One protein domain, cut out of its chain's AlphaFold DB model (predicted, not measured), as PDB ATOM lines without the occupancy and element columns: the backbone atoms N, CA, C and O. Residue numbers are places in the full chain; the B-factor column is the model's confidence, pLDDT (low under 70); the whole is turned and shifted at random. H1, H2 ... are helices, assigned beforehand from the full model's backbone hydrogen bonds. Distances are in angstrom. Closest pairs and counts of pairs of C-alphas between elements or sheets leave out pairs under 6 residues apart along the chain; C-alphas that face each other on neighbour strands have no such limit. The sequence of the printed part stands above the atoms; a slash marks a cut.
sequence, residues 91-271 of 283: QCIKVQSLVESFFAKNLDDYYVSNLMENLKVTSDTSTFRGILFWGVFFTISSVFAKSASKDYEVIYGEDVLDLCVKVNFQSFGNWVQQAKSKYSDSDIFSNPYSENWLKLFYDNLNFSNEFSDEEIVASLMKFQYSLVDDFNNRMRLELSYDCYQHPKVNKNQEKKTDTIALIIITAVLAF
ATOM      1  N   GLN A  91     240.418 188.928 197.008       82.38
ATOM      2  CA  GLN A  91     240.578 189.935 195.952       82.38
ATOM      3  C   GLN A  91     239.805 191.215 196.289       82.38
ATOM      4  O   GLN A  91     240.358 192.310 196.236       82.38
ATOM      5  N   CYS A  92     238.542 191.075 196.701       77.69
ATOM      6  CA  CYS A  92     237.685 192.188 197.100       77.69
ATOM      7  C   CYS A  92     238.291 192.965 198.276       77.69
ATOM      8  O   CYS A  92     238.312 194.192 198.238       77.69
ATOM      9  N   ILE A  93     238.830 192.272 199.287       78.50
ATOM     10  CA  ILE A  93     239.486 192.904 200.443       78.50
ATOM     11  C   ILE A  93     240.716 193.708 200.003       78.50
ATOM     12  O   ILE A  93     240.880 194.850 200.432       78.50
ATOM     13  N   LYS A  94     241.572 193.148 199.138       85.38
ATOM     14  CA  LYS A  94     242.777 193.840 198.646       85.38
ATOM     15  C   LYS A  94     242.425 195.082 197.834       85.38
ATOM     16  O   LYS A  94     242.967 196.153 198.095       85.38
ATOM     17  N   VAL A  95     241.484 194.962 196.895       85.94
ATOM     18  CA  VAL A  95     241.024 196.097 196.079       85.94
ATOM     19  C   VAL A  95     240.357 197.160 196.956       85.94
ATOM     20  O   VAL A  95     240.616 198.347 196.772       85.94
ATOM     21  N   GLN A  96     239.566 196.759 197.956       82.75
ATOM     22  CA  GLN A  96     238.946 197.692 198.899       82.75
ATOM     23  C   GLN A  96     239.988 198.432 199.733       82.75
ATOM     24  O   GLN A  96     239.944 199.657 199.795       82.75
ATOM     25  N   SER A  97     240.959 197.721 200.305       86.38
ATOM     26  CA  SER A  97     242.038 198.334 201.086       86.38
ATOM     27  C   SER A  97     242.872 199.308 200.250       86.38
ATOM     28  O   SER A  97     243.248 200.375 200.740       86.38
ATOM     29  N   LEU A  98     243.146 198.973 198.986       92.88
ATOM     30  CA  LEU A  98     243.848 199.855 198.055       92.88
ATOM     31  C   LEU A  98     243.060 201.156 197.829       92.88
ATOM     32  O   LEU A  98     243.607 202.247 197.975       92.88
ATOM     33  N   VAL A  99     241.771 201.049 197.490       89.75
ATOM     34  CA  VAL A  99     240.909 202.210 197.220       89.75
ATOM     35  C   VAL A  99     240.750 203.076 198.471       89.75
ATOM     36  O   VAL A  99     240.946 204.290 198.409       89.75
ATOM     37  N   GLU A 100     240.444 202.467 199.618       86.94
ATOM     38  CA  GLU A 100     240.257 203.176 200.888       86.94
ATOM     39  C   GLU A 100     241.532 203.894 201.333       86.94
ATOM     40  O   GLU A 100     241.477 205.071 201.692       86.94
ATOM     41  N   SER A 101     242.690 203.228 201.260       90.50
ATOM     42  CA  SER A 101     243.966 203.844 201.638       90.50
ATOM     43  C   SER A 101     244.355 204.995 200.708       90.50
ATOM     44  O   SER A 101     244.906 205.997 201.170       90.50
ATOM     45  N   PHE A 102     244.024 204.902 199.416       95.31
ATOM     46  CA  PHE A 102     244.279 205.975 198.461       95.31
ATOM     47  C   PHE A 102     243.396 207.200 198.725       95.31
ATOM     48  O   PHE A 102     243.904 208.322 198.723       95.31
ATOM     49  N   PHE A 103     242.105 207.009 199.019       90.00
ATOM     50  CA  PHE A 103     241.241 208.106 199.465       90.00
ATOM     51  C   PHE A 103     241.735 208.716 200.779       90.00
ATOM     52  O   PHE A 103     241.856 209.935 200.866       90.00
ATOM     53  N   ALA A 104     242.062 207.891 201.777       88.69
ATOM     54  CA  ALA A 104     242.528 208.363 203.078       88.69
ATOM     55  C   ALA A 104     243.804 209.209 202.960       88.69
ATOM     56  O   ALA A 104     243.872 210.293 203.528       88.69
ATOM     57  N   LYS A 105     244.785 208.760 202.165       92.25
ATOM     58  CA  LYS A 105     246.021 209.512 201.909       92.25
ATOM     59  C   LYS A 105     245.743 210.864 201.246       92.25
ATOM     60  O   LYS A 105     246.290 211.872 201.675       92.25
ATOM     61  N   ASN A 106     244.952 210.873 200.173       92.06
ATOM     62  CA  ASN A 106     244.787 212.065 199.334       92.06
ATOM     63  C   ASN A 106     243.750 213.059 199.880       92.06
ATOM     64  O   ASN A 106     243.676 214.179 199.388       92.06
ATOM     65  N   LEU A 107     242.951 212.676 200.879       90.12
ATOM     66  CA  LEU A 107     241.958 213.551 201.518       90.12
ATOM     67  C   LEU A 107     242.305 213.922 202.964       90.12
ATOM     68  O   LEU A 107     241.530 214.636 203.603       90.12
ATOM     69  N   ASP A 108     243.459 213.477 203.459       89.75
ATOM     70  CA  ASP A 108     243.999 213.868 204.758       89.75
ATOM     71  C   ASP A 108     244.195 215.393 204.864       89.75
ATOM     72  O   ASP A 108     244.566 216.058 203.895       89.75
ATOM     73  N   ASP A 109     243.953 215.961 206.049       84.25
ATOM     74  CA  ASP A 109     244.007 217.409 206.285       84.25
ATOM     75  C   ASP A 109     245.374 218.018 205.942       84.25
ATOM     76  O   ASP A 109     245.439 219.098 205.341       84.25
ATOM     77  N   TYR A 110     246.465 217.324 206.276       91.12
ATOM     78  CA  TYR A 110     247.814 217.797 205.987       91.12
ATOM     79  C   TYR A 110     248.113 217.727 204.488       91.12
ATOM     80  O   TYR A 110     248.605 218.701 203.913       91.12
ATOM     81  N   TYR A 111     247.766 216.610 203.840       91.69
ATOM     82  CA  TYR A 111     247.948 216.467 202.394       91.69
ATOM     83  C   TYR A 111     247.161 217.531 201.621       91.69
ATOM     84  O   TYR A 111     247.722 218.194 200.750       91.69
ATOM     85  N   VAL A 112     245.889 217.735 201.977       91.12
ATOM     86  CA  VAL A 112     245.005 218.728 201.356       91.12
ATOM     87  C   VAL A 112     245.587 220.132 201.484       91.12
ATOM     88  O   VAL A 112     245.705 220.828 200.481       91.12
ATOM     89  N   SER A 113     245.995 220.531 202.690       92.81
ATOM     90  CA  SER A 113     246.529 221.875 202.940       92.81
ATOM     91  C   SER A 113     247.813 222.132 202.145       92.81
ATOM     92  O   SER A 113     247.935 223.151 201.469       92.81
ATOM     93  N   ASN A 114     248.741 221.171 202.156       96.31
ATOM     94  CA  ASN A 114     249.982 221.260 201.390       96.31
ATOM     95  C   ASN A 114     249.714 221.281 199.874       96.31
ATOM     96  O   ASN A 114     250.345 222.025 199.129       96.31
ATOM     97  N   LEU A 115     248.764 220.479 199.387       96.81
ATOM     98  CA  LEU A 115     248.415 220.464 197.969       96.81
ATOM     99  C   LEU A 115     247.792 221.794 197.522       96.81
ATOM    100  O   LEU A 115     248.152 222.283 196.455       96.81
ATOM    101  N   MET A 116     246.920 222.404 198.334       96.75
ATOM    102  CA  MET A 116     246.371 223.738 198.056       96.75
ATOM    103  C   MET A 116     247.476 224.784 197.914       96.75
ATOM    104  O   MET A 116     247.471 225.554 196.955       96.75
ATOM    105  N   GLU A 117     248.448 224.783 198.829       95.31
ATOM    106  CA  GLU A 117     249.584 225.707 198.791       95.31
ATOM    107  C   GLU A 117     250.458 225.495 197.545       95.31
ATOM    108  O   GLU A 117     250.895 226.463 196.911       95.31
ATOM    109  N   ASN A 118     250.691 224.236 197.170       95.25
ATOM    110  CA  ASN A 118     251.485 223.879 195.995       95.25
ATOM    111  C   ASN A 118     250.780 224.238 194.683       95.25
ATOM    112  O   ASN A 118     251.428 224.723 193.759       95.25
ATOM    113  N   LEU A 119     249.462 224.036 194.613       96.06
ATOM    114  CA  LEU A 119     248.635 224.383 193.454       96.06
ATOM    115  C   LEU A 119     248.206 225.852 193.430       96.06
ATOM    116  O   LEU A 119     247.570 226.271 192.469       96.06
ATOM    117  N   LYS A 120     248.542 226.632 194.466       95.44
ATOM    118  CA  LYS A 120     248.184 228.055 194.595       95.44
ATOM    119  C   LYS A 120     246.674 228.292 194.549       95.44
ATOM    120  O   LYS A 120     246.211 229.282 193.987       95.44
ATOM    121  N   VAL A 121     245.912 227.387 195.160       95.56
ATOM    122  CA  VAL A 121     244.451 227.479 195.261       95.56
ATOM    123  C   VAL A 121     244.070 228.488 196.342       95.56
ATOM    124  O   VAL A 121     244.557 228.411 197.470       95.56
ATOM    125  N   THR A 122     243.178 229.417 196.003       95.56
ATOM    126  CA  THR A 122     242.634 230.448 196.903       95.56
ATOM    127  C   THR A 122     241.191 230.169 197.326       95.56
ATOM    128  O   THR A 122     240.693 230.817 198.247       95.56
ATOM    129  N   SER A 123     240.520 229.194 196.696       91.00
ATOM    130  CA  SER A 123     239.239 228.661 197.178       91.00
ATOM    131  C   SER A 123     239.332 228.173 198.622       91.00
ATOM    132  O   SER A 123     240.391 227.752 199.091       91.00
ATOM    133  N   ASP A 124     238.197 228.159 199.321       86.69
ATOM    134  CA  ASP A 124     238.132 227.584 200.656       86.69
ATOM    135  C   ASP A 124     238.464 226.078 200.641       86.69
ATOM    136  O   ASP A 124     238.236 225.355 199.663       86.69
ATOM    137  N   THR A 125     238.990 225.590 201.765       82.88
ATOM    138  CA  THR A 125     239.440 224.200 201.911       82.88
ATOM    139  C   THR A 125     238.323 223.183 201.679       82.88
ATOM    140  O   THR A 125     238.600 222.077 201.217       82.88
ATOM    141  N   SER A 126     237.063 223.525 201.972       83.31
ATOM    142  CA  SER A 126     235.945 222.594 201.802       83.31
ATOM    143  C   SER A 126     235.583 222.404 200.328       83.31
ATOM    144  O   SER A 126     235.437 221.263 199.882       83.31
ATOM    145  N   THR A 127     235.566 223.491 199.553       84.88
ATOM    146  CA  THR A 127     235.409 223.465 198.095       84.88
ATOM    147  C   THR A 127     236.549 222.689 197.451       84.88
ATOM    148  O   THR A 127     236.303 221.746 196.695       84.88
ATOM    149  N   PHE A 128     237.798 223.005 197.812       89.56
ATOM    150  CA  PHE A 128     238.953 222.286 197.277       89.56
ATOM    151  C   PHE A 128     238.902 220.789 197.594       89.56
ATOM    152  O   PHE A 128     239.092 219.966 196.701       89.56
ATOM    153  N   ARG A 129     238.570 220.413 198.834       88.44
ATOM    154  CA  ARG A 129     238.415 219.008 199.235       88.44
ATOM    155  C   ARG A 129     237.321 218.293 198.442       88.44
ATOM    156  O   ARG A 129     237.505 217.133 198.082       88.44
ATOM    157  N   GLY A 130     236.203 218.961 198.155       84.94
ATOM    158  CA  GLY A 130     235.126 218.407 197.333       84.94
ATOM    159  C   GLY A 130     235.554 218.144 195.887       84.94
ATOM    160  O   GLY A 130     235.274 217.074 195.346       84.94
ATOM    161  N   ILE A 131     236.283 219.082 195.275       89.00
ATOM    162  CA  ILE A 131     236.836 218.908 193.923       89.00
ATOM    163  C   ILE A 131     237.916 217.823 193.906       89.00
ATOM    164  O   ILE A 131     237.894 216.943 193.046       89.00
ATOM    165  N   LEU A 132     238.800 217.812 194.906       93.75
ATOM    166  CA  LEU A 132     239.839 216.799 195.057       93.75
ATOM    167  C   LEU A 132     239.257 215.393 195.222       93.75
ATOM    168  O   LEU A 132     239.759 214.458 194.600       93.75
ATOM    169  N   PHE A 133     238.177 215.237 195.992       92.81
ATOM    170  CA  PHE A 133     237.457 213.970 196.114       92.81
ATOM    171  C   PHE A 133     237.058 213.417 194.739       92.81
ATOM    172  O   PHE A 133     237.343 212.258 194.431       92.81
ATOM    173  N   TRP A 134     236.446 214.249 193.889       90.88
ATOM    174  CA  TRP A 134     236.062 213.835 192.540       90.88
ATOM    175  C   TRP A 134     237.277 213.577 191.652       90.88
ATOM    176  O   TRP A 134     237.287 212.594 190.915       90.88
ATOM    177  N   GLY A 135     238.332 214.382 191.777       94.12
ATOM    178  CA  GLY A 135     239.603 214.144 191.098       94.12
ATOM    179  C   GLY A 135     240.200 212.769 191.418       94.12
ATOM    180  O   GLY A 135     240.609 212.044 190.507       94.12
ATOM    181  N   VAL A 136     240.190 212.372 192.692       95.62
ATOM    182  CA  VAL A 136     240.624 211.044 193.152       95.62
ATOM    183  C   VAL A 136     239.703 209.953 192.604       95.62
ATOM    184  O   VAL A 136     240.189 208.986 192.018       95.62
ATOM    185  N   PHE A 137     238.383 210.125 192.715       93.69
ATOM    186  CA  PHE A 137     237.395 209.172 192.201       93.69
ATOM    187  C   PHE A 137     237.573 208.898 190.700       93.69
ATOM    188  O   PHE A 137     237.667 207.742 190.285       93.69
ATOM    189  N   PHE A 138     237.678 209.952 189.886       94.88
ATOM    190  CA  PHE A 138     237.877 209.832 188.442       94.88
ATOM    191  C   PHE A 138     239.235 209.222 188.086       94.88
ATOM    192  O   PHE A 138     239.327 208.444 187.138       94.88
ATOM    193  N   THR A 139     240.279 209.504 188.868       96.69
ATOM    194  CA  THR A 139     241.598 208.883 188.675       96.69
ATOM    195  C   THR A 139     241.534 207.375 188.890       96.69
ATOM    196  O   THR A 139     241.968 206.616 188.026       96.69
ATOM    197  N   ILE A 140     240.942 206.920 189.997       95.81
ATOM    198  CA  ILE A 140     240.789 205.485 190.274       95.81
ATOM    199  C   ILE A 140     239.965 204.820 189.164       95.81
ATOM    200  O   ILE A 140     240.381 203.808 188.599       95.81
ATOM    201  N   SER A 141     238.818 205.413 188.822       93.31
ATOM    202  CA  SER A 141     237.905 204.872 187.812       93.31
ATOM    203  C   SER A 141     238.573 204.740 186.438       93.31
ATOM    204  O   SER A 141     238.542 203.664 185.838       93.31
ATOM    205  N   SER A 142     239.253 205.789 185.973       93.56
ATOM    206  CA  SER A 142     239.933 205.787 184.674       93.56
ATOM    207  C   SER A 142     241.146 204.868 184.621       93.56
ATOM    208  O   SER A 142     241.402 204.251 183.583       93.56
ATOM    209  N   VAL A 143     241.888 204.715 185.721       93.69
ATOM    210  CA  VAL A 143     242.995 203.754 185.788       93.69
ATOM    211  C   VAL A 143     242.471 202.319 185.720       93.69
ATOM    212  O   VAL A 143     243.012 201.521 184.950       93.69
ATOM    213  N   PHE A 144     241.388 201.991 186.430       91.38
ATOM    214  CA  PHE A 144     240.741 200.681 186.300       91.38
ATOM    215  C   PHE A 144     240.252 200.421 184.870       91.38
ATOM    216  O   PHE A 144     240.549 199.362 184.308       91.38
ATOM    217  N   ALA A 145     239.598 201.398 184.236       87.81
ATOM    218  CA  ALA A 145     239.154 201.285 182.847       87.81
ATOM    219  C   ALA A 145     240.327 201.099 181.863       87.81
ATOM    220  O   ALA A 145     240.268 200.269 180.951       87.81
ATOM    221  N   LYS A 146     241.438 201.822 182.062       86.75
ATOM    222  CA  LYS A 146     242.653 201.685 181.243       86.75
ATOM    223  C   LYS A 146     243.346 200.339 181.442       86.75
ATOM    224  O   LYS A 146     243.910 199.810 180.487       86.75
ATOM    225  N   SER A 147     243.314 199.779 182.650       80.06
ATOM    226  CA  SER A 147     243.799 198.416 182.890       80.06
ATOM    227  C   SER A 147     242.984 197.412 182.069       80.06
ATOM    228  O   SER A 147     243.551 196.604 181.331       80.06
ATOM    229  N   ALA A 148     241.652 197.534 182.103       72.50
ATOM    230  CA  ALA A 148     240.746 196.648 181.375       72.50
ATOM    231  C   ALA A 148     240.944 196.690 179.846       72.50
ATOM    232  O   ALA A 148     240.791 195.666 179.179       72.50
ATOM    233  N   SER A 149     241.328 197.840 179.278       59.53
ATOM    234  CA  SER A 149     241.580 197.979 177.834       59.53
ATOM    235  C   SER A 149     242.923 197.402 177.362       59.53
ATOM    236  O   SER A 149     243.092 197.183 176.162       59.53
ATOM    237  N   LYS A 150     243.858 197.114 178.281       62.59
ATOM    238  CA  LYS A 150     245.219 196.615 178.005       62.59
ATOM    239  C   LYS A 150     245.456 195.154 178.419       62.59
ATOM    240  O   LYS A 150     246.582 194.807 178.741       62.59
ATOM    241  N   ASP A 151     244.413 194.322 178.405       58.03
ATOM    242  CA  ASP A 151     244.423 192.856 178.617       58.03
ATOM    243  C   ASP A 151     243.969 192.353 179.998       58.03
ATOM    244  O   ASP A 151     243.650 191.167 180.102       58.03
ATOM    245  N   TYR A 152     243.843 193.200 181.031       75.00
ATOM    246  CA  TYR A 152     243.457 192.743 182.377       75.00
ATOM    247  C   TYR A 152     242.567 193.736 183.141       75.00
ATOM    248  O   TYR A 152     242.996 194.813 183.550       75.00
ATOM    249  N   GLU A 153     241.324 193.342 183.396       83.06
ATOM    250  CA  GLU A 153     240.378 194.051 184.258       83.06
ATOM    251  C   GLU A 153     240.664 193.744 185.735       83.06
ATOM    252  O   GLU A 153     240.904 192.590 186.095       83.06
ATOM    253  N   VAL A 154     240.620 194.761 186.599       81.56
ATOM    254  CA  VAL A 154     240.692 194.561 188.053       81.56
ATOM    255  C   VAL A 154     239.360 194.001 188.531       81.56
ATOM    256  O   VAL A 154     238.321 194.653 188.415       81.56
ATOM    257  N   ILE A 155     239.387 192.799 189.095       78.62
ATOM    258  CA  ILE A 155     238.194 192.130 189.609       78.62
ATOM    259  C   ILE A 155     237.592 192.987 190.732       78.62
ATOM    260  O   ILE A 155     238.288 193.376 191.668       78.62
ATOM    261  N   TYR A 156     236.295 193.284 190.628       74.94
ATOM    262  CA  TYR A 156     235.541 194.166 191.534       74.94
ATOM    263  C   TYR A 156     235.990 195.638 191.571       74.94
ATOM    264  O   TYR A 156     235.500 196.372 192.419       74.94
ATOM    265  N   GLY A 157     236.873 196.105 190.678       81.38
ATOM    266  CA  GLY A 157     237.438 197.463 190.738       81.38
ATOM    267  C   GLY A 157     236.389 198.580 190.817       81.38
ATOM    268  O   GLY A 157     236.355 199.338 191.787       81.38
ATOM    269  N   GLU A 158     235.502 198.666 189.822       81.25
ATOM    270  CA  GLU A 158     234.446 199.691 189.793       81.25
ATOM    271  C   GLU A 158     233.422 199.500 190.923       81.25
ATOM    272  O   GLU A 158     233.029 200.461 191.586       81.25
ATOM    273  N   ASP A 159     233.039 198.250 191.190       75.31
ATOM    274  CA  ASP A 159     232.080 197.902 192.239       75.31
ATOM    275  C   ASP A 159     232.568 198.313 193.637       75.31
ATOM    276  O   ASP A 159     231.806 198.859 194.440       75.31
ATOM    277  N   VAL A 160     233.848 198.074 193.928       79.19
ATOM    278  CA  VAL A 160     234.501 198.445 195.185       79.19
ATOM    279  C   VAL A 160     234.665 199.953 195.294       79.19
ATOM    280  O   VAL A 160     234.449 200.496 196.377       79.19
ATOM    281  N   LEU A 161     235.001 200.645 194.204       84.19
ATOM    282  CA  LEU A 161     235.083 202.105 194.192       84.19
ATOM    283  C   LEU A 161     233.734 202.738 194.557       84.19
ATOM    284  O   LEU A 161     233.650 203.524 195.505       84.19
ATOM    285  N   ASP A 162     232.668 202.355 193.855       76.12
ATOM    286  CA  ASP A 162     231.314 202.843 194.126       76.12
ATOM    287  C   ASP A 162     230.868 202.488 195.552       76.12
ATOM    288  O   ASP A 162     230.229 203.298 196.231       76.12
ATOM    289  N   LEU A 163     231.205 201.283 196.027       69.25
ATOM    290  CA  LEU A 163     230.870 200.847 197.375       69.25
ATOM    291  C   LEU A 163     231.612 201.656 198.444       69.25
ATOM    292  O   LEU A 163     230.981 202.111 199.400       69.25
ATOM    293  N   CYS A 164     232.918 201.862 198.274       72.31
ATOM    294  CA  CYS A 164     233.751 202.664 199.165       72.31
ATOM    295  C   CYS A 164     233.173 204.074 199.303       72.31
ATOM    296  O   CYS A 164     232.958 204.549 200.417       72.31
ATOM    297  N   VAL A 165     232.817 204.714 198.186       73.06
ATOM    298  CA  VAL A 165     232.193 206.043 198.211       73.06
ATOM    299  C   VAL A 165     230.845 206.022 198.930       73.06
ATOM    300  O   VAL A 165     230.605 206.836 199.818       73.06
ATOM    301  N   LYS A 166     229.962 205.072 198.612       68.31
ATOM    302  CA  LYS A 166     228.631 205.003 199.236       68.31
ATOM    303  C   LYS A 166     228.676 204.702 200.736       68.31
ATOM    304  O   LYS A 166     227.787 205.139 201.461       68.31
ATOM    305  N   VAL A 167     229.670 203.948 201.209       64.50
ATOM    306  CA  VAL A 167     229.790 203.569 202.626       64.50
ATOM    307  C   VAL A 167     230.535 204.629 203.429       64.50
ATOM    308  O   VAL A 167     230.046 205.021 204.489       64.50
ATOM    309  N   ASN A 168     231.680 205.092 202.928       63.78
ATOM    310  CA  ASN A 168     232.610 205.937 203.678       63.78
ATOM    311  C   ASN A 168     232.387 207.438 203.416       63.78
ATOM    312  O   ASN A 168     232.750 208.268 204.243       63.78
ATOM    313  N   PHE A 169     231.732 207.792 202.305       65.62
ATOM    314  CA  PHE A 169     231.523 209.171 201.854       65.62
ATOM    315  C   PHE A 169     230.061 209.402 201.426       65.62
ATOM    316  O   PHE A 169     229.787 209.836 200.308       65.62
ATOM    317  N   GLN A 170     229.101 209.099 202.311       62.50
ATOM    318  CA  GLN A 170     227.657 209.055 201.996       62.50
ATOM    319  C   GLN A 170     227.123 210.281 201.237       62.50
ATOM    320  O   GLN A 170     226.364 210.118 200.280       62.50
ATOM    321  N   SER A 171     227.548 211.492 201.614       63.25
ATOM    322  CA  SER A 171     227.151 212.734 200.936       63.25
ATOM    323  C   SER A 171     227.519 212.730 199.449       63.25
ATOM    324  O   SER A 171     226.712 213.130 198.616       63.25
ATOM    325  N   PHE A 172     228.696 212.199 199.105       65.44
ATOM    326  CA  PHE A 172     229.148 212.034 197.723       65.44
ATOM    327  C   PHE A 172     228.531 210.799 197.058       65.44
ATOM    328  O   PHE A 172     228.229 210.825 195.866       65.44
ATOM    329  N   GLY A 173     228.270 209.735 197.825       62.62
ATOM    330  CA  GLY A 173     227.610 208.508 197.365       62.62
ATOM    331  C   GLY A 173     226.262 208.743 196.688       62.62
ATOM    332  O   GLY A 173     225.960 208.094 195.684       62.62
ATOM    333  N   ASN A 174     225.493 209.717 197.178       64.25
ATOM    334  CA  ASN A 174     224.217 210.117 196.579       64.25
ATOM    335  C   ASN A 174     224.379 210.780 195.202       64.25
ATOM    336  O   ASN A 174     223.439 210.799 194.408       64.25
ATOM    337  N   TRP A 175     225.565 211.312 194.906       70.31
ATOM    338  CA  TRP A 175     225.855 212.063 193.687       70.31
ATOM    339  C   TRP A 175     226.676 211.273 192.671       70.31
ATOM    340  O   TRP A 175     226.761 211.697 191.525       70.31
ATOM    341  N   VAL A 176     227.211 210.098 193.025       72.94
ATOM    342  CA  VAL A 176     227.989 209.247 192.100       72.94
ATOM    343  C   VAL A 176     227.230 208.978 190.802       72.94
ATOM    344  O   VAL A 176     227.794 209.119 189.723       72.94
ATOM    345  N   GLN A 177     225.941 208.639 190.881       73.94
ATOM    346  CA  GLN A 177     225.137 208.371 189.683       73.94
ATOM    347  C   GLN A 177     224.905 209.633 188.843       73.94
ATOM    348  O   GLN A 177     224.940 209.574 187.617       73.94
ATOM    349  N   GLN A 178     224.740 210.787 189.493       73.19
ATOM    350  CA  GLN A 178     224.617 212.068 188.797       73.19
ATOM    351  C   GLN A 178     225.936 212.452 188.117       73.19
ATOM    352  O   GLN A 178     225.923 212.879 186.969       73.19
ATOM    353  N   ALA A 179     227.078 212.234 188.776       74.38
ATOM    354  CA  ALA A 179     228.401 212.461 188.204       74.38
ATOM    355  C   ALA A 179     228.669 211.531 187.008       74.38
ATOM    356  O   ALA A 179     229.086 212.009 185.955       74.38
ATOM    357  N   LYS A 180     228.357 210.231 187.127       81.31
ATOM    358  CA  LYS A 180     228.437 209.268 186.013       81.31
ATOM    359  C   LYS A 180     227.572 209.698 184.828       81.31
ATOM    360  O   LYS A 180     228.030 209.635 183.695       81.31
ATOM    361  N   SER A 181     226.364 210.200 185.086       81.38
ATOM    362  CA  SER A 181     225.490 210.726 184.034       81.38
ATOM    363  C   SER A 181     226.008 212.028 183.419       81.38
ATOM    364  O   SER A 181     225.922 212.190 182.210       81.38
ATOM    365  N   LYS A 182     226.531 212.965 184.222       81.31
ATOM    366  CA  LYS A 182     227.044 214.259 183.741       81.31
ATOM    367  C   LYS A 182     228.243 214.083 182.811       81.31
ATOM    368  O   LYS A 182     228.390 214.827 181.849       81.31
ATOM    369  N   TYR A 183     229.103 213.120 183.122       83.75
ATOM    370  CA  TYR A 183     230.339 212.862 182.395       83.75
ATOM    371  C   TYR A 183     230.258 211.606 181.514       83.75
ATOM    372  O   TYR A 183     231.296 211.048 181.169       83.75
ATOM    373  N   SER A 184     229.058 211.148 181.140       83.19
ATOM    374  CA  SER A 184     228.882 209.917 180.352       83.19
ATOM    375  C   SER A 184     229.606 209.961 179.006       83.19
ATOM    376  O   SER A 184     230.168 208.958 178.576       83.19
ATOM    377  N   ASP A 185     229.628 211.139 178.383       83.31
ATOM    378  CA  ASP A 185     230.239 211.369 177.069       83.31
ATOM    379  C   ASP A 185     231.675 211.910 177.188       83.31
ATOM    380  O   ASP A 185     232.306 212.275 176.197       83.31
ATOM    381  N   SER A 186     232.192 211.992 178.416       88.88
ATOM    382  CA  SER A 186     233.524 212.498 178.722       88.88
ATOM    383  C   SER A 186     234.542 211.366 178.775       88.88
ATOM    384  O   SER A 186     234.280 210.266 179.263       88.88
ATOM    385  N   ASP A 187     235.770 211.664 178.358       89.81
ATOM    386  CA  ASP A 187     236.894 210.743 178.487       89.81
ATOM    387  C   ASP A 187     237.358 210.558 179.945       89.81
ATOM    388  O   ASP A 187     238.173 209.678 180.207       89.81
ATOM    389  N   ILE A 188     236.816 211.319 180.903       91.81
ATOM    390  CA  ILE A 188     237.241 211.342 182.315       91.81
ATOM    391  C   ILE A 188     237.199 209.972 183.012       91.81
ATOM    392  O   ILE A 188     237.950 209.742 183.957       91.81
ATOM    393  N   PHE A 189     236.360 209.047 182.537       89.62
ATOM    394  CA  PHE A 189     236.266 207.673 183.047       89.62
ATOM    395  C   PHE A 189     237.131 206.659 182.296       89.62
ATOM    396  O   PHE A 189     237.267 205.527 182.742       89.62
ATOM    397  N   SER A 190     237.695 207.025 181.147       88.62
ATOM    398  CA  SER A 190     238.406 206.097 180.252       88.62
ATOM    399  C   SER A 190     239.863 206.494 179.999       88.62
ATOM    400  O   SER A 190     240.680 205.655 179.614       88.62
ATOM    401  N   ASN A 191     240.206 207.753 180.269       92.69
ATOM    402  CA  ASN A 191     241.523 208.330 180.084       92.69
ATOM    403  C   ASN A 191     242.041 208.919 181.411       92.69
ATOM    404  O   ASN A 191     241.561 209.966 181.845       92.69
ATOM    405  N   PRO A 192     243.057 208.303 182.045       93.19
ATOM    406  CA  PRO A 192     243.668 208.828 183.269       93.19
ATOM    407  C   PRO A 192     244.280 210.222 183.138       93.19
ATOM    408  O   PRO A 192     244.410 210.923 184.133       93.19
ATOM    409  N   TYR A 193     244.636 210.632 181.920       95.19
ATOM    410  CA  TYR A 193     245.180 211.959 181.625       95.19
ATOM    411  C   TYR A 193     244.149 212.807 180.868       95.19
ATOM    412  O   TYR A 193     244.462 213.452 179.871       95.19
ATOM    413  N   SER A 194     242.884 212.715 181.288       94.38
ATOM    414  CA  SER A 194     241.753 213.408 180.671       94.38
ATOM    415  C   SER A 194     241.869 214.926 180.812       94.38
ATOM    416  O   SER A 194     242.146 215.444 181.896       94.38
ATOM    417  N   GLU A 195     241.566 215.649 179.733       94.81
ATOM    418  CA  GLU A 195     241.414 217.108 179.770       94.81
ATOM    419  C   GLU A 195     240.197 217.532 180.600       94.81
ATOM    420  O   GLU A 195     240.230 218.558 181.272       94.81
ATOM    421  N   ASN A 196     239.123 216.736 180.604       93.81
ATOM    422  CA  ASN A 196     237.930 217.018 181.406       93.81
ATOM    423  C   ASN A 196     238.211 216.923 182.909       93.81
ATOM    424  O   ASN A 196     237.588 217.631 183.699       93.81
ATOM    425  N   TRP A 197     239.177 216.094 183.309       95.69
ATOM    426  CA  TRP A 197     239.688 216.098 184.676       95.69
ATOM    427  C   TRP A 197     240.383 217.424 185.009       95.69
ATOM    428  O   TRP A 197     240.157 217.976 186.079       95.69
ATOM    429  N   LEU A 198     241.186 217.978 184.094       95.81
ATOM    430  CA  LEU A 198     241.846 219.273 184.308       95.81
ATOM    431  C   LEU A 198     240.821 220.411 184.369       95.81
ATOM    432  O   LEU A 198     240.885 221.233 185.279       95.81
ATOM    433  N   LYS A 199     239.831 220.404 183.465       94.31
ATOM    434  CA  LYS A 199     238.707 221.357 183.464       94.31
ATOM    435  C   LYS A 199     237.914 221.317 184.764       94.31
ATOM    436  O   LYS A 199     237.571 222.363 185.291       94.31
ATOM    437  N   LEU A 200     237.685 220.132 185.339       92.44
ATOM    438  CA  LEU A 200     237.038 220.015 186.649       92.44
ATOM    439  C   LEU A 200     237.761 220.853 187.716       92.44
ATOM    440  O   LEU A 200     237.095 221.541 188.483       92.44
ATOM    441  N   PHE A 201     239.092 220.807 187.769       94.75
ATOM    442  CA  PHE A 201     239.857 221.607 188.728       94.75
ATOM    443  C   PHE A 201     239.894 223.081 188.339       94.75
ATOM    444  O   PHE A 201     239.644 223.927 189.189       94.75
ATOM    445  N   TYR A 202     240.187 223.378 187.075       95.19
ATOM    446  CA  TYR A 202     240.347 224.748 186.597       95.19
ATOM    447  C   TYR A 202     239.042 225.556 186.691       95.19
ATOM    448  O   TYR A 202     239.043 226.650 187.241       95.19
ATOM    449  N   ASP A 203     237.912 224.989 186.261       92.50
ATOM    450  CA  ASP A 203     236.627 225.701 186.189       92.50
ATOM    451  C   ASP A 203     235.941 225.863 187.557       92.50
ATOM    452  O   ASP A 203     235.027 226.674 187.699       92.50
ATOM    453  N   ASN A 204     236.316 225.058 188.560       90.31
ATOM    454  CA  ASN A 204     235.615 225.002 189.854       90.31
ATOM    455  C   ASN A 204     236.474 225.471 191.037       90.31
ATOM    456  O   ASN A 204     236.021 225.409 192.183       90.31
ATOM    457  N   LEU A 205     237.705 225.922 190.789       93.06
ATOM    458  CA  LEU A 205     238.600 226.450 191.812       93.06
ATOM    459  C   LEU A 205     239.091 227.840 191.428       93.06
ATOM    460  O   LEU A 205     239.332 228.139 190.265       93.06
ATOM    461  N   ASN A 206     239.293 228.668 192.445       95.69
ATOM    462  CA  ASN A 206     239.997 229.927 192.317       95.69
ATOM    463  C   ASN A 206     241.475 229.692 192.616       95.69
ATOM    464  O   ASN A 206     241.831 228.968 193.553       95.69
ATOM    465  N   PHE A 207     242.324 230.344 191.834       96.12
ATOM    466  CA  PHE A 207     243.773 230.293 191.961       96.12
ATOM    467  C   PHE A 207     244.320 231.677 192.310       96.12
ATOM    468  O   PHE A 207     243.591 232.672 192.317       96.12
ATOM    469  N   SER A 208     245.597 231.745 192.671       94.50
ATOM    470  CA  SER A 208     246.276 233.021 192.882       94.50
ATOM    471  C   SER A 208     246.406 233.785 191.564       94.50
ATOM    472  O   SER A 208     246.903 233.245 190.580       94.50
ATOM    473  N   ASN A 209     246.056 235.073 191.585       91.69
ATOM    474  CA  ASN A 209     246.199 235.988 190.444       91.69
ATOM    475  C   ASN A 209     247.668 236.292 190.086       91.69
ATOM    476  O   ASN A 209     247.932 237.036 189.147       91.69
ATOM    477  N   GLU A 210     248.621 235.785 190.871       94.56
ATOM    478  CA  GLU A 210     250.058 235.921 190.618       94.56
ATOM    479  C   GLU A 210     250.568 234.962 189.533       94.56
ATOM    480  O   GLU A 210     251.674 235.160 189.036       94.56
ATOM    481  N   PHE A 211     249.784 233.941 189.176       91.12
ATOM    482  CA  PHE A 211     250.149 232.914 188.201       91.12
ATOM    483  C   PHE A 211     249.312 233.061 186.936       91.12
ATOM    484  O   PHE A 211     248.122 233.377 187.006       91.12
ATOM    485  N   SER A 212     249.924 232.815 185.778       95.38
ATOM    486  CA  SER A 212     249.183 232.772 184.518       95.38
ATOM    487  C   SER A 212     248.331 231.503 184.416       95.38
ATOM    488  O   SER A 212     248.602 230.490 185.072       95.38
ATOM    489  N   ASP A 213     247.321 231.527 183.546       94.25
ATOM    490  CA  ASP A 213     246.479 230.359 183.276       94.25
ATOM    491  C   ASP A 213     247.310 229.150 182.819       94.25
ATOM    492  O   ASP A 213     247.067 228.019 183.241       94.25
ATOM    493  N   GLU A 214     248.352 229.371 182.013       96.25
ATOM    494  CA  GLU A 214     249.261 228.317 181.565       96.25
ATOM    495  C   GLU A 214     250.062 227.703 182.721       96.25
ATOM    496  O   GLU A 214     250.269 226.487 182.749       96.25
ATOM    497  N   GLU A 215     250.500 228.511 183.691       96.06
ATOM    498  CA  GLU A 215     251.217 228.028 184.877       96.06
ATOM    499  C   GLU A 215     250.302 227.209 185.795       96.06
ATOM    500  O   GLU A 215     250.718 226.169 186.328       96.06
ATOM    501  N   ILE A 216     249.042 227.636 185.938       95.75
ATOM    502  CA  ILE A 216     248.007 226.908 186.680       95.75
ATOM    503  C   ILE A 216     247.741 225.559 186.007       95.75
ATOM    504  O   ILE A 216     247.863 224.513 186.651       95.75
ATOM    505  N   VAL A 217     247.453 225.552 184.702       96.19
ATOM    506  CA  VAL A 217     247.185 224.319 183.946       96.19
ATOM    507  C   VAL A 217     248.390 223.379 183.986       96.19
ATOM    508  O   VAL A 217     248.224 222.189 184.252       96.19
ATOM    509  N   ALA A 218     249.616 223.882 183.817       96.81
ATOM    510  CA  ALA A 218     250.824 223.062 183.915       96.81
ATOM    511  C   ALA A 218     250.998 222.432 185.310       96.81
ATOM    512  O   ALA A 218     251.455 221.289 185.428       96.81
ATOM    513  N   SER A 219     250.625 223.149 186.371       97.06
ATOM    514  CA  SER A 219     250.658 222.639 187.748       97.06
ATOM    515  C   SER A 219     249.594 221.565 187.981       97.06
ATOM    516  O   SER A 219     249.903 220.509 188.540       97.06
ATOM    517  N   LEU A 220     248.375 221.771 187.472       97.62
ATOM    518  CA  LEU A 220     247.302 220.775 187.503       97.62
ATOM    519  C   LEU A 220     247.669 219.513 186.715       97.62
ATOM    520  O   LEU A 220     247.434 218.409 187.201       97.62
ATOM    521  N   MET A 221     248.307 219.653 185.551       97.75
ATOM    522  CA  MET A 221     248.821 218.519 184.778       97.75
ATOM    523  C   MET A 221     249.839 217.719 185.591       97.75
ATOM    524  O   MET A 221     249.695 216.506 185.727       97.75
ATOM    525  N   LYS A 222     250.846 218.375 186.184       97.75
ATOM    526  CA  LYS A 222     251.840 217.699 187.043       97.75
ATOM    527  C   LYS A 222     251.178 216.956 188.201       97.75
ATOM    528  O   LYS A 222     251.569 215.830 188.506       97.75
ATOM    529  N   PHE A 223     250.174 217.568 188.823       97.81
ATOM    530  CA  PHE A 223     249.407 216.933 189.884       97.81
ATOM    531  C   PHE A 223     248.636 215.706 189.378       97.81
ATOM    532  O   PHE A 223     248.758 214.638 189.977       97.81
ATOM    533  N   GLN A 224     247.935 215.811 188.245       97.75
ATOM    534  CA  GLN A 224     247.252 214.682 187.607       97.75
ATOM    535  C   GLN A 224     248.219 213.524 187.336       97.75
ATOM    536  O   GLN A 224     247.942 212.392 187.731       97.75
ATOM    537  N   TYR A 225     249.378 213.805 186.726       97.25
ATOM    538  CA  TYR A 225     250.411 212.796 186.476       97.25
ATOM    539  C   TYR A 225     250.849 212.110 187.768       97.25
ATOM    540  O   TYR A 225     250.825 210.884 187.850       97.25
ATOM    541  N   SER A 226     251.168 212.890 188.802       97.25
ATOM    542  CA  SER A 226     251.575 212.345 190.096       97.25
ATOM    543  C   SER A 226     250.495 211.468 190.734       97.25
ATOM    544  O   SER A 226     250.831 210.456 191.348       97.25
ATOM    545  N   LEU A 227     249.220 211.848 190.625       96.88
ATOM    546  CA  LEU A 227     248.104 211.111 191.218       96.88
ATOM    547  C   LEU A 227     247.864 209.783 190.485       96.88
ATOM    548  O   LEU A 227     247.719 208.735 191.120       96.88
ATOM    549  N   VAL A 228     247.882 209.817 189.149       97.19
ATOM    550  CA  VAL A 228     247.750 208.632 188.289       97.19
ATOM    551  C   VAL A 228     248.912 207.666 188.508       97.19
ATOM    552  O   VAL A 228     248.695 206.456 188.618       97.19
ATOM    553  N   ASP A 229     250.141 208.171 188.582       96.31
ATOM    554  CA  ASP A 229     251.333 207.343 188.748       96.31
ATOM    555  C   ASP A 229     251.394 206.717 190.149       96.31
ATOM    556  O   ASP A 229     251.692 205.528 190.270       96.31
ATOM    557  N   ASP A 230     251.051 207.464 191.207       96.81
ATOM    558  CA  ASP A 230     250.959 206.926 192.574       96.81
ATOM    559  C   ASP A 230     249.932 205.790 192.652       96.81
ATOM    560  O   ASP A 230     250.242 204.716 193.170       96.81
ATOM    561  N   PHE A 231     248.738 205.973 192.076       96.69
ATOM    562  CA  PHE A 231     247.716 204.927 192.095       96.69
ATOM    563  C   PHE A 231     248.127 203.688 191.290       96.69
ATOM    564  O   PHE A 231     248.018 202.567 191.786       96.69
ATOM    565  N   ASN A 232     248.670 203.867 190.079       93.25
ATOM    566  CA  ASN A 232     249.179 202.754 189.268       93.25
ATOM    567  C   ASN A 232     250.297 201.983 189.982       93.25
ATOM    568  O   ASN A 232     250.337 200.752 189.937       93.25
ATOM    569  N   ASN A 233     251.214 202.688 190.646       93.88
ATOM    570  CA  ASN A 233     252.293 202.052 191.394       93.88
ATOM    571  C   ASN A 233     251.750 201.245 192.574       93.88
ATOM    572  O   ASN A 233     252.162 200.102 192.761       93.88
ATOM    573  N   ARG A 234     250.776 201.781 193.315       94.06
ATOM    574  CA  ARG A 234     250.101 201.047 194.394       94.06
ATOM    575  C   ARG A 234     249.361 199.824 193.881       94.06
ATOM    576  O   ARG A 234     249.557 198.744 194.423       94.06
ATOM    577  N   MET A 235     248.611 199.945 192.787       92.56
ATOM    578  CA  MET A 235     247.972 198.797 192.137       92.56
ATOM    579  C   MET A 235     248.969 197.678 191.823       92.56
ATOM    580  O   MET A 235     248.678 196.509 192.061       92.56
ATOM    581  N   ARG A 236     250.155 198.020 191.309       87.62
ATOM    582  CA  ARG A 236     251.200 197.038 190.978       87.62
ATOM    583  C   ARG A 236     251.848 196.392 192.203       87.62
ATOM    584  O   ARG A 236     252.339 195.274 192.087       87.62
ATOM    585  N   LEU A 237     251.917 197.104 193.324       89.56
ATOM    586  CA  LEU A 237     252.572 196.640 194.550       89.56
ATOM    587  C   LEU A 237     251.617 195.873 195.472       89.56
ATOM    588  O   LEU A 237     252.035 194.917 196.119       89.56
ATOM    589  N   GLU A 238     250.359 196.304 195.545       90.31
ATOM    590  CA  GLU A 238     249.378 195.834 196.524       90.31
ATOM    591  C   GLU A 238     248.435 194.761 195.952       90.31
ATOM    592  O   GLU A 238     247.978 193.889 196.694       90.31
ATOM    593  N   LEU A 239     248.154 194.781 194.642       89.50
ATOM    594  CA  LEU A 239     247.284 193.783 194.013       89.50
ATOM    595  C   LEU A 239     248.095 192.608 193.469       89.50
ATOM    596  O   LEU A 239     249.012 192.768 192.663       89.50
ATOM    597  N   SER A 240     247.712 191.402 193.874       84.56
ATOM    598  CA  SER A 240     248.269 190.160 193.343       84.56
ATOM    599  C   SER A 240     247.678 189.816 191.971       84.56
ATOM    600  O   SER A 240     246.634 190.331 191.579       84.56
ATOM    601  N   TYR A 241     248.344 188.932 191.220       82.00
ATOM    602  CA  TYR A 241     247.931 188.547 189.860       82.00
ATOM    603  C   TYR A 241     246.485 188.025 189.781       82.00
ATOM    604  O   TYR A 241     245.795 188.248 188.794       82.00
ATOM    605  N   ASP A 242     245.999 187.373 190.836       82.38
ATOM    606  CA  ASP A 242     244.627 186.868 190.945       82.38
ATOM    607  C   ASP A 242     243.567 187.967 191.130       82.38
ATOM    608  O   ASP A 242     242.385 187.671 191.015       82.38
ATOM    609  N   CYS A 243     243.962 189.221 191.381       83.94
ATOM    610  CA  CYS A 243     243.064 190.383 191.378       83.94
ATOM    611  C   CYS A 243     242.761 190.888 189.957       83.94
ATOM    612  O   CYS A 243     241.999 191.839 189.793       83.94
ATOM    613  N   TYR A 244     243.355 190.265 188.939       85.06
ATOM    614  CA  TYR A 244     243.221 190.639 187.542       85.06
ATOM    615  C   TYR A 244     242.554 189.514 186.747       85.06
ATOM    616  O   TYR A 244     242.916 188.344 186.866       85.06
ATOM    617  N   GLN A 245     241.599 189.865 185.887       81.31
ATOM    618  CA  GLN A 245     240.956 188.933 184.964       81.31
ATOM    619  C   GLN A 245     241.091 189.406 183.523       81.31
ATOM    620  O   GLN A 245     240.928 190.582 183.211       81.31
ATOM    621  N   HIS A 246     241.358 188.477 182.609       72.12
ATOM    622  CA  HIS A 246     241.443 188.821 181.197       72.12
ATOM    623  C   HIS A 246     240.025 189.056 180.619       72.12
ATOM    624  O   HIS A 246     239.193 188.143 180.696       72.12
ATOM    625  N   PRO A 247     239.727 190.190 179.947       60.47
ATOM    626  CA  PRO A 247     238.373 190.550 179.489       60.47
ATOM    627  C   PRO A 247     237.697 189.495 178.592       60.47
ATOM    628  O   PRO A 247     236.477 189.327 178.580       60.47
ATOM    629  N   LYS A 248     238.492 188.733 177.826       58.34
ATOM    630  CA  LYS A 248     237.999 187.639 176.960       58.34
ATOM    631  C   LYS A 248     237.427 186.429 177.721       58.34
ATOM    632  O   LYS A 248     236.747 185.620 177.094       58.34
ATOM    633  N   VAL A 249     237.664 186.293 179.029       55.59
ATOM    634  CA  VAL A 249     237.111 185.188 179.836       55.59
ATOM    635  C   VAL A 249     235.597 185.361 180.042       55.59
ATOM    636  O   VAL A 249     234.860 184.381 179.917       55.59
ATOM    637  N   ASN A 250     235.107 186.598 180.204       49.22
ATOM    638  CA  ASN A 250     233.673 186.886 180.377       49.22
ATOM    639  C   ASN A 250     232.847 186.661 179.099       49.22
ATOM    640  O   ASN A 250     231.760 186.084 179.168       49.22
ATOM    641  N   LYS A 251     233.390 186.971 177.911       47.84
ATOM    642  CA  LYS A 251     232.682 186.750 176.626       47.84
ATOM    643  C   LYS A 251     232.315 185.282 176.358       47.84
ATOM    644  O   LYS A 251     231.384 185.011 175.602       47.84
ATOM    645  N   ASN A 252     233.033 184.328 176.956       40.03
ATOM    646  CA  ASN A 252     232.747 182.897 176.808       40.03
ATOM    647  C   ASN A 252     231.795 182.349 177.884       40.03
ATOM    648  O   ASN A 252     231.198 181.292 177.669       40.03
ATOM    649  N   GLN A 253     231.636 183.034 179.021       41.97
ATOM    650  CA  GLN A 253     230.677 182.637 180.056       41.97
ATOM    651  C   GLN A 253     229.260 183.130 179.737       41.97
ATOM    652  O   GLN A 253     228.334 182.327 179.838       41.97
ATOM    653  N   GLU A 254     229.095 184.355 179.222       38.22
ATOM    654  CA  GLU A 254     227.782 184.869 178.784       38.22
ATOM    655  C   GLU A 254     227.158 184.014 177.663       38.22
ATOM    656  O   GLU A 254     225.976 183.670 177.717       38.22
ATOM    657  N   LYS A 255     227.968 183.530 176.707       36.81
ATOM    658  CA  LYS A 255     227.496 182.608 175.655       36.81
ATOM    659  C   LYS A 255     227.039 181.244 176.187       36.81
ATOM    660  O   LYS A 255     226.156 180.614 175.599       36.81
ATOM    661  N   LYS A 256     227.629 180.753 177.284       35.38
ATOM    662  CA  LYS A 256     227.218 179.474 177.888       35.38
ATOM    663  C   LYS A 256     225.877 179.598 178.607       35.38
ATOM    664  O   LYS A 256     225.075 178.672 178.513       35.38
ATOM    665  N   THR A 257     225.610 180.723 179.269       38.69
ATOM    666  CA  THR A 257     224.310 180.986 179.904       38.69
ATOM    667  C   THR A 257     223.176 181.101 178.887       38.69
ATOM    668  O   THR A 257     222.132 180.492 179.111       38.69
ATOM    669  N   ASP A 258     223.405 181.737 177.734       44.03
ATOM    670  CA  ASP A 258     222.395 181.808 176.664       44.03
ATOM    671  C   ASP A 258     222.090 180.435 176.059       44.03
ATOM    672  O   ASP A 258     220.932 180.097 175.819       44.03
ATOM    673  N   THR A 259     223.107 179.585 175.886       43.66
ATOM    674  CA  THR A 259     222.908 178.233 175.337       43.66
ATOM    675  C   THR A 259     222.124 177.341 176.310       43.66
ATOM    676  O   THR A 259     221.239 176.597 175.892       43.66
ATOM    677  N   ILE A 260     222.398 177.431 177.617       47.41
ATOM    678  CA  ILE A 260     221.681 176.660 178.648       47.41
ATOM    679  C   ILE A 260     220.240 177.165 178.811       47.41
ATOM    680  O   ILE A 260     219.322 176.350 178.901       47.41
ATOM    681  N   ALA A 261     220.015 178.482 178.785       48.38
ATOM    682  CA  ALA A 261     218.673 179.062 178.832       48.38
ATOM    683  C   ALA A 261     217.827 178.635 177.620       48.38
ATOM    684  O   ALA A 261     216.670 178.247 177.778       48.38
ATOM    685  N   LEU A 262     218.422 178.610 176.422       44.59
ATOM    686  CA  LEU A 262     217.747 178.190 175.194       44.59
ATOM    687  C   LEU A 262     217.420 176.685 175.202       44.59
ATOM    688  O   LEU A 262     216.325 176.298 174.794       44.59
ATOM    689  N   ILE A 263     218.286 175.835 175.766       52.38
ATOM    690  CA  ILE A 263     217.999 174.400 175.960       52.38
ATOM    691  C   ILE A 263     216.841 174.191 176.950       52.38
ATOM    692  O   ILE A 263     215.946 173.388 176.680       52.38
ATOM    693  N   ILE A 264     216.809 174.934 178.063       55.56
ATOM    694  CA  ILE A 264     215.739 174.831 179.069       55.56
ATOM    695  C   ILE A 264     214.396 175.289 178.486       55.56
ATOM    696  O   ILE A 264     213.388 174.606 178.667       55.56
ATOM    697  N   ILE A 265     214.373 176.392 177.731       59.81
ATOM    698  CA  ILE A 265     213.151 176.892 177.081       59.81
ATOM    699  C   ILE A 265     212.625 175.875 176.058       59.81
ATOM    700  O   ILE A 265     211.430 175.572 176.051       59.81
ATOM    701  N   THR A 266     213.509 175.288 175.244       60.28
ATOM    702  CA  THR A 266     213.116 174.263 174.261       60.28
ATOM    703  C   THR A 266     212.568 173.000 174.940       60.28
ATOM    704  O   THR A 266     211.577 172.434 174.480       60.28
ATOM    705  N   ALA A 267     213.151 172.580 176.069       56.09
ATOM    706  CA  ALA A 267     212.686 171.420 176.830       56.09
ATOM    707  C   ALA A 267     211.311 171.648 177.487       56.09
ATOM    708  O   ALA A 267     210.460 170.758 177.462       56.09
ATOM    709  N   VAL A 268     211.062 172.849 178.023       66.44
ATOM    710  CA  VAL A 268     209.763 173.213 178.620       66.44
ATOM    711  C   VAL A 268     208.668 173.295 177.553       66.44
ATOM    712  O   VAL A 268     207.563 172.800 177.774       66.44
ATOM    713  N   LEU A 269     208.972 173.846 176.373       65.69
ATOM    714  CA  LEU A 269     208.035 173.877 175.247       65.69
ATOM    715  C   LEU A 269     207.704 172.471 174.735       65.69
ATOM    716  O   LEU A 269     206.532 172.159 174.533       65.69
ATOM    717  N   ALA A 270     208.702 171.595 174.593       63.91
ATOM    718  CA  ALA A 270     208.478 170.204 174.199       63.91
ATOM    719  C   ALA A 270     207.609 169.445 175.221       63.91
ATOM    720  O   ALA A 270     206.710 168.695 174.839       63.91
ATOM    721  N   PHE A 271     207.824 169.686 176.519       62.47
ATOM    722  CA  PHE A 271     207.024 169.093 177.591       62.47
ATOM    723  C   PHE A 271     205.568 169.588 177.586       62.47
ATOM    724  O   PHE A 271     204.644 168.792 177.751       62.47
TER     725      PHE A 271
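What this domain is: This is residues 91 to 271 of the 283 residues of an uncharacterized protein of Succinivibrio sp (UniProt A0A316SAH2). A compact body is built round the long helix H3, with H1, H4, H7 and H8 packed about it and H2 at one end; a helical arm, residues 249 to 271 of H9, sticks out and makes much of the length. The printed part has 181 residues with nine named helices, H1 to H9 in order, and no named strand: all helix. The whole is loose, radius of gyration of the C-alphas 20.1 A, spanning 79 by 33 by 29 A.

Where its parts are: H1, residues 91 to 107, begins at C-alpha 91 (240.578, 189.935, 195.952). H2 is 109 to 119; H3, 125 to 149, is 35.7 A long. H4 is 157 to 168, H5 170 to 173, H6 176 to 182 and H7 195 to 204. H8, 213 to 238, is 37.1 A long; H9, 248 to 271, is 36.1 A long and ends at C-alpha 271 (207.024, 169.093, 177.591).

How they stand to each other: H3 is the hub, touching five helices. Its residues 129 to 140 alone touch H1, closest C-alphas Arg 129 and Leu 107, 6.9 A. H2 touches H3 about perpendicular at 86 degrees, closest C-alphas Val 112 and Arg 129, 6.9 A, with residues 125 to 129 of H3 alone. H3 and H4 form a helical hairpin, closest C-alphas Phe 144 and Gly 157, 6.4 A. H4 touches H5, C-alphas Lys 166 and Gly 173 closest at 4.1 A. H6 is near H3. H7 touches H3 at a shallow tilt of 8 degrees, opposite ways, C-alphas Phe 201 and Ile 131 closest at 6.6 A. H8 touches H3 at a steep tilt of 55 degrees, C-alphas Val 228 and Thr 139 closest at 6.2 A. H9 touches no helix. Every O i to N i+4 pair is within hydrogen-bond range in H1, H2, H3, H4, H6 and H8, against 5 of 6 in H7 and 16 of 20 in H9; H5 is too short for one.

The domain as a whole: The printed part has no cut. The H6 to H7 link is long, 12 residues. Confidence is under 70 for 38 residues, among them 247 to 271.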